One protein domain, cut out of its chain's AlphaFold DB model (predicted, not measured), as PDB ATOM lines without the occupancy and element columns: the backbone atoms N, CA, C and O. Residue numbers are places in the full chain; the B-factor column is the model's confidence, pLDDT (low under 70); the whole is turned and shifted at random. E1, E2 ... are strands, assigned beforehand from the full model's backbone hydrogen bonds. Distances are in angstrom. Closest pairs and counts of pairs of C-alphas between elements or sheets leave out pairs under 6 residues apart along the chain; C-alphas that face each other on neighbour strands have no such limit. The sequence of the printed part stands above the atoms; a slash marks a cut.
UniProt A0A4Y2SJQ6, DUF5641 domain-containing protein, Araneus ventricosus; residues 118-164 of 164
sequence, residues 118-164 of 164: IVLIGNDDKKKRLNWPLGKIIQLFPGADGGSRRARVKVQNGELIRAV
ATOM      1  N   ILE A 118     150.483 138.474 150.365       83.69
ATOM      2  CA  ILE A 118     151.332 138.735 151.539       83.69
ATOM      3  C   ILE A 118     152.570 137.830 151.498       83.69
ATOM      4  O   ILE A 118     152.467 136.601 151.452       83.69
ATOM      5  N   VAL A 119     153.756 138.435 151.564       84.25
ATOM      6  CA  VAL A 119     155.061 137.769 151.460       84.25
ATOM      7  C   VAL A 119     155.975 138.087 152.647       84.25
ATOM      8  O   VAL A 119     155.838 139.112 153.310       84.25
ATOM      9  N   LEU A 120     156.939 137.199 152.910       86.81
ATOM     10  CA  LEU A 120     158.056 137.460 153.825       86.81
ATOM     11  C   LEU A 120     159.223 138.033 153.023       86.81
ATOM     12  O   LEU A 120     159.730 137.364 152.121       86.81
ATOM     13  N   ILE A 121     159.670 139.235 153.372       83.25
ATOM     14  CA  ILE A 121     160.796 139.890 152.710       83.25
ATOM     15  C   ILE A 121     162.099 139.329 153.279       83.25
ATOM     16  O   ILE A 121     162.401 139.474 154.465       83.25
ATOM     17  N   GLY A 122     162.876 138.684 152.409       78.06
ATOM     18  CA  GLY A 122     164.241 138.275 152.718       78.06
ATOM     19  C   GLY A 122     165.132 139.483 153.001       78.06
ATOM     20  O   GLY A 122     164.985 140.543 152.392       78.06
ATOM     21  N   ASN A 123     166.061 139.306 153.931       70.50
ATOM     22  CA  ASN A 123     167.097 140.278 154.239       70.50
ATOM     23  C   ASN A 123     168.408 139.521 154.458       70.50
ATOM     24  O   ASN A 123     168.398 138.502 155.153       70.50
ATOM     25  N   ASP A 124     169.498 140.009 153.868       61.81
ATOM     26  CA  ASP A 124     170.769 139.274 153.782       61.81
ATOM     27  C   ASP A 124     171.572 139.285 155.094       61.81
ATOM     28  O   ASP A 124     172.420 138.417 155.316       61.81
ATOM     29  N   ASP A 125     171.250 140.198 156.022       57.22
ATOM     30  CA  ASP A 125     171.726 140.108 157.406       57.22
ATOM     31  C   ASP A 125     171.382 138.741 158.012       57.22
ATOM     32  O   ASP A 125     170.299 138.193 157.798       57.22
ATOM     33  N   LYS A 126     172.235 138.267 158.926       55.00
ATOM     34  CA  LYS A 126     172.143 136.975 159.642       55.00
ATOM     35  C   LYS A 126     170.910 136.819 160.571       55.00
ATOM     36  O   LYS A 126     170.886 135.944 161.440       55.00
ATOM     37  N   LYS A 127     169.872 137.646 160.407       59.62
ATOM     38  CA  LYS A 127     168.573 137.577 161.089       59.62
ATOM     39  C   LYS A 127     167.900 136.236 160.768       59.62
ATOM     40  O   LYS A 127     167.742 135.846 159.611       59.62
ATOM     41  N   LYS A 128     167.484 135.508 161.808       68.06
ATOM     42  CA  LYS A 128     166.764 134.226 161.674       68.06
ATOM     43  C   LYS A 128     165.492 134.450 160.844       68.06
ATOM     44  O   LYS A 128     164.810 135.444 161.055       68.06
ATOM     45  N   ARG A 129     165.106 133.503 159.976       65.56
ATOM     46  CA  ARG A 129     163.924 133.624 159.078       65.56
ATOM     47  C   ARG A 129     162.572 133.870 159.775       65.56
ATOM     48  O   ARG A 129     161.595 134.160 159.100       65.56
ATOM     49  N   LEU A 130     162.500 133.713 161.099       69.69
ATOM     50  CA  LEU A 130     161.334 134.069 161.921       69.69
ATOM     51  C   LEU A 130     161.207 135.588 162.146       69.69
ATOM     52  O   LEU A 130     160.149 136.054 162.539       69.69
ATOM     53  N   ASN A 131     162.282 136.337 161.895       73.88
ATOM     54  CA  ASN A 131     162.422 137.777 162.099       73.88
ATOM     55  C   ASN A 131     162.473 138.532 160.751       73.88
ATOM     56  O   ASN A 131     162.972 139.654 160.685       73.88
ATOM     57  N   TRP A 132     162.050 137.889 159.658       83.25
ATOM     58  CA  TRP A 132     161.901 138.526 158.350       83.25
ATOM     59  C   TRP A 132     160.579 139.311 158.327       83.25
ATOM     60  O   TRP A 132     159.553 138.734 158.694       83.25
ATOM     61  N   PRO A 133     160.573 140.600 157.939       81.12
ATOM     62  CA  PRO A 133     159.354 141.396 157.940       81.12
ATOM     63  C   PRO A 133     158.353 140.880 156.901       81.12
ATOM     64  O   PRO A 133     158.725 140.439 155.810       81.12
ATOM     65  N   LEU A 134     157.070 140.955 157.246       84.69
ATOM     66  CA  LEU A 134     155.977 140.752 156.301       84.69
ATOM     67  C   LEU A 134     155.786 142.008 155.444       84.69
ATOM     68  O   LEU A 134     155.995 143.130 155.910       84.69
ATOM     69  N   GLY A 135     155.338 141.811 154.210       87.25
ATOM     70  CA  GLY A 135     154.893 142.889 153.342       87.25
ATOM     71  C   GLY A 135     153.850 142.427 152.328       87.25
ATOM     72  O   GLY A 135     153.761 141.241 152.012       87.25
ATOM     73  N   LYS A 136     153.048 143.368 151.830       88.62
ATOM     74  CA  LYS A 136     151.981 143.134 150.847       88.62
ATOM     75  C   LYS A 136     152.433 143.589 149.463       88.62
ATOM     76  O   LYS A 136     152.872 144.729 149.319       88.62
ATOM     77  N   ILE A 137     152.323 142.737 148.448       88.31
ATOM     78  CA  ILE A 137     152.666 143.102 147.069       88.31
ATOM     79  C   ILE A 137     151.669 144.153 146.566       88.31
ATOM     80  O   ILE A 137     150.459 143.930 146.571       88.31
ATOM     81  N   ILE A 138     152.194 145.302 146.138       90.69
ATOM     82  CA  ILE A 138     151.434 146.376 145.485       90.69
ATOM     83  C   ILE A 138     151.455 146.165 143.974       90.69
ATOM     84  O   ILE A 138     150.412 146.230 143.341       90.69
ATOM     85  N   GLN A 139     152.647 145.931 143.416       90.94
ATOM     86  CA  GLN A 139     152.866 145.855 141.973       90.94
ATOM     87  C   GLN A 139     153.925 144.806 141.628       90.94
ATOM     88  O   GLN A 139     154.945 144.704 142.323       90.94
ATOM     89  N   LEU A 140     153.722 144.066 140.537       90.94
ATOM     90  CA  LEU A 140     154.702 143.122 139.987       90.94
ATOM     91  C   LEU A 140     155.343 143.651 138.698       90.94
ATOM     92  O   LEU A 140     154.667 144.172 137.818       90.94
ATOM     93  N   PHE A 141     156.656 143.460 138.559       88.75
ATOM     94  CA  PHE A 141     157.409 143.819 137.355       88.75
ATOM     95  C   PHE A 141     157.894 142.544 136.641       88.75
ATOM     96  O   PHE A 141     158.811 141.880 137.151       88.75
ATOM     97  N   PRO A 142     157.297 142.167 135.493       88.06
ATOM     98  CA  PRO A 142     157.771 141.051 134.681       88.06
ATOM     99  C   PRO A 142     159.111 141.365 133.997       88.06
ATOM    100  O   PRO A 142     159.444 142.523 133.749       88.06
ATOM    101  N   GLY A 143     159.885 140.320 133.705       83.62
ATOM    102  CA  GLY A 143     160.994 140.359 132.753       83.62
ATOM    103  C   GLY A 143     160.529 140.090 131.318       83.62
ATOM    104  O   GLY A 143     159.345 139.868 131.066       83.62
ATOM    105  N   ALA A 144     161.478 140.055 130.378       80.69
ATOM    106  CA  ALA A 144     161.217 139.718 128.971       80.69
ATOM    107  C   ALA A 144     160.684 138.280 128.764       80.69
ATOM    108  O   ALA A 144     160.117 137.970 127.724       80.69
ATOM    109  N   ASP A 145     160.832 137.415 129.771       79.50
ATOM    110  CA  ASP A 145     160.279 136.059 129.845       79.50
ATOM    111  C   ASP A 145     158.841 136.007 130.408       79.50
ATOM    112  O   ASP A 145     158.298 134.926 130.636       79.50
ATOM    113  N   GLY A 146     158.232 137.161 130.705       76.75
ATOM    114  CA  GLY A 146     156.925 137.263 131.361       76.75
ATOM    115  C   GLY A 146     156.918 136.832 132.835       76.75
ATOM    116  O   GLY A 146     155.861 136.831 133.470       76.75
ATOM    117  N   GLY A 147     158.069 136.470 133.411       79.44
ATOM    118  CA  GLY A 147     158.194 136.099 134.818       79.44
ATOM    119  C   GLY A 147     158.396 137.328 135.699       79.44
ATOM    120  O   GLY A 147     159.267 138.148 135.422       79.44
ATOM    121  N   SER A 148     157.633 137.472 136.785       83.81
ATOM    122  CA  SER A 148     157.833 138.548 137.766       83.81
ATOM    123  C   SER A 148     159.239 138.463 138.374       83.81
ATOM    124  O   SER A 148     159.521 137.541 139.134       83.81
ATOM    125  N   ARG A 149     160.127 139.411 138.043       83.62
ATOM    126  CA  ARG A 149     161.516 139.449 138.548       83.62
ATOM    127  C   ARG A 149     161.712 140.441 139.694       83.62
ATOM    128  O   ARG A 149     162.669 140.313 140.455       83.62
ATOM    129  N   ARG A 150     160.826 141.433 139.823       89.12
ATOM    130  CA  ARG A 150     160.800 142.393 140.939       89.12
ATOM    131  C   ARG A 150     159.366 142.620 141.412       89.12
ATOM    132  O   ARG A 150     158.435 142.543 140.614       89.12
ATOM    133  N   ALA A 151     159.207 142.970 142.682       91.19
ATOM    134  CA  ALA A 151     157.943 143.389 143.281       91.19
ATOM    135  C   ALA A 151     158.124 144.721 144.025       91.19
ATOM    136  O   ALA A 151     159.138 144.915 144.702       91.19
ATOM    137  N   ARG A 152     157.136 145.622 143.934       91.81
ATOM    138  CA  ARG A 152     156.951 146.724 144.893       91.81
ATOM    139  C   ARG A 152     156.075 146.201 146.029       91.81
ATOM    140  O   ARG A 152     154.979 145.702 145.780       91.81
ATOM    141  N   VAL A 153     156.564 146.296 147.260       91.31
ATOM    142  CA  VAL A 153     155.970 145.661 148.441       91.31
ATOM    143  C   VAL A 153     155.795 146.695 149.552       91.31
ATOM    144  O   VAL A 153     156.751 147.371 149.931       91.31
ATOM    145  N   LYS A 154     154.578 146.801 150.094       87.69
ATOM    146  CA  LYS A 154     154.269 147.629 151.263       87.69
ATOM    147  C   LYS A 154     154.698 146.922 152.537       87.69
ATOM    148  O   LYS A 154     154.311 145.776 152.755       87.69
ATOM    149  N   VAL A 155     155.449 147.611 153.383       87.62
ATOM    150  CA  VAL A 155     155.817 147.187 154.739       87.62
ATOM    151  C   VAL A 155     155.236 148.167 155.757       87.62
ATOM    152  O   VAL A 155     154.767 149.244 155.400       87.62
ATOM    153  N   GLN A 156     155.289 147.811 157.040       78.31
ATOM    154  CA  GLN A 156     154.785 148.655 158.131       78.31
ATOM    155  C   GLN A 156     155.400 150.071 158.146       78.31
ATOM    156  O   GLN A 156     154.731 151.021 158.536       78.31
ATOM    157  N   ASN A 157     156.642 150.217 157.664       79.94
ATOM    158  CA  ASN A 157     157.413 151.464 157.706       79.94
ATOM    159  C   ASN A 157     157.642 152.089 156.308       79.94
ATOM    160  O   ASN A 157     158.617 152.813 156.125       79.94
ATOM    161  N   GLY A 158     156.806 151.783 155.304       84.88
ATOM    162  CA  GLY A 158     156.908 152.368 153.957       84.88
ATOM    163  C   GLY A 158     156.783 151.353 152.820       84.88
ATOM    164  O   GLY A 158     156.091 150.343 152.941       84.88
ATOM    165  N   GLU A 159     157.447 151.613 151.694       90.75
ATOM    166  CA  GLU A 159     157.406 150.752 150.505       90.75
ATOM    167  C   GLU A 159     158.819 150.408 150.028       90.75
ATOM    168  O   GLU A 159     159.727 151.235 150.062       90.75
ATOM    169  N   LEU A 160     159.013 149.161 149.595       89.19
ATOM    170  CA  LEU A 160     160.304 148.623 149.171       89.19
ATOM    171  C   LEU A 160     160.170 147.935 147.815       89.19
ATOM    172  O   LEU A 160     159.214 147.197 147.579       89.19
ATOM    173  N   ILE A 161     161.164 148.108 146.945       90.12
ATOM    174  CA  ILE A 161     161.329 147.256 145.762       90.12
ATOM    175  C   ILE A 161     162.320 146.140 146.107       90.12
ATOM    176  O   ILE A 161     163.381 146.379 146.696       90.12
ATOM    177  N   ARG A 162     161.958 144.899 145.772       87.75
ATOM    178  CA  ARG A 162     162.777 143.696 145.987       87.75
ATOM    179  C   ARG A 162     162.711 142.764 144.780       87.75
ATOM    180  O   ARG A 162     161.757 142.815 144.007       87.75
ATOM    181  N   ALA A 163     163.747 141.942 144.619       85.44
ATOM    182  CA  ALA A 163     163.726 140.813 143.696       85.44
ATOM    183  C   ALA A 163     162.772 139.713 144.201       85.44
ATOM    184  O   ALA A 163     162.447 139.677 145.391       85.44
ATOM    185  N   VAL A 164     162.327 138.858 143.278       77.50
ATOM    186  CA  VAL A 164     161.424 137.712 143.505       77.50
ATOM    187  C   VAL A 164     162.210 136.402 143.531       77.50
ATOM    188  O   VAL A 164     163.035 136.217 142.609       77.50
TER     189      VAL A 164
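This is residues 118 to 164 of the 164 residues of the protein "DUF5641 domain-containing protein" of Araneus ventricosus (UniProt A0A4Y2SJQ6). A single strongly twisted, curled sheet of four antiparallel strands winds back and forth, with its longest strand, E2, bent sharply in its course. The long link of residues 121 to 133 loops away at one end of the long axis, and the turn between E2 and E3 lies at the other. The printed part has 47 residues with no named helix and four named strands, E1, E2, E3 and E4 along the chain, which stand in that same order across the sheet; the class is all strand. It is only just loose, close to compact, with a radius of gyration of the C-alphas of 11.5 A, and its elongated outline spans 33 by 20 by 14 A.

Start with E2, residues 134 to 142: find C-alpha 134 at (155.977, 140.752, 156.301), from where the strand runs 21.7 A to C-alpha 142. Next to it is E3, residues 148 to 155, 19.2 A long. Then look for E4, residues 158 to 163, which covers 16.9 A and ends with C-alpha 163 at (163.726, 140.813, 143.696). E1 is the short strand of residues 118 to 120, 7.2 A long, beginning at C-alpha 118, (151.332, 138.735, 151.539).

The four strands form a meander, each the antiparallel neighbour of the one before. Look first at the inner strands E2 and E3, a hairpin with 148 degrees between their directions: the C-alphas of Pro 142 and Ser 148 face each other at 4.0 A, and N 138 and O 152 are within hydrogen-bond range at 2.8 A. E2 bends by 69 degrees at residue 138. Its pairing is staggered: residues 134 to 136 pair with E1, and residues 136 to 142 pair with E3. In the hairpin of E1 and E2, N 119 and O 135 are within hydrogen-bond range at 2.8 A. In the hairpin of E3 and E4, whose directions differ by 159 degrees, you will find N 153 and O 160 at 2.8 A, within hydrogen-bond range. The edge strands E1 and E4 are apart; E1 and E3 are only just apart, their closest C-alphas 8.5 A from each other. From edge to edge the strands' lines turn by 110 degrees.

The two C-alphas farthest apart are those of Lys 128 and Ala 144, at 33.6 A. The printed part has no cut and ends at Val 164, the chain's last residue. The link from E1 to E2, 13 residues, is long; those from E2 to E3 and from E3 to E4 are tight. In the B-factor column of this predicted model the mean pLDDT of the printed part is 81.5, and residues 124 to 130, in the long link, are under 70.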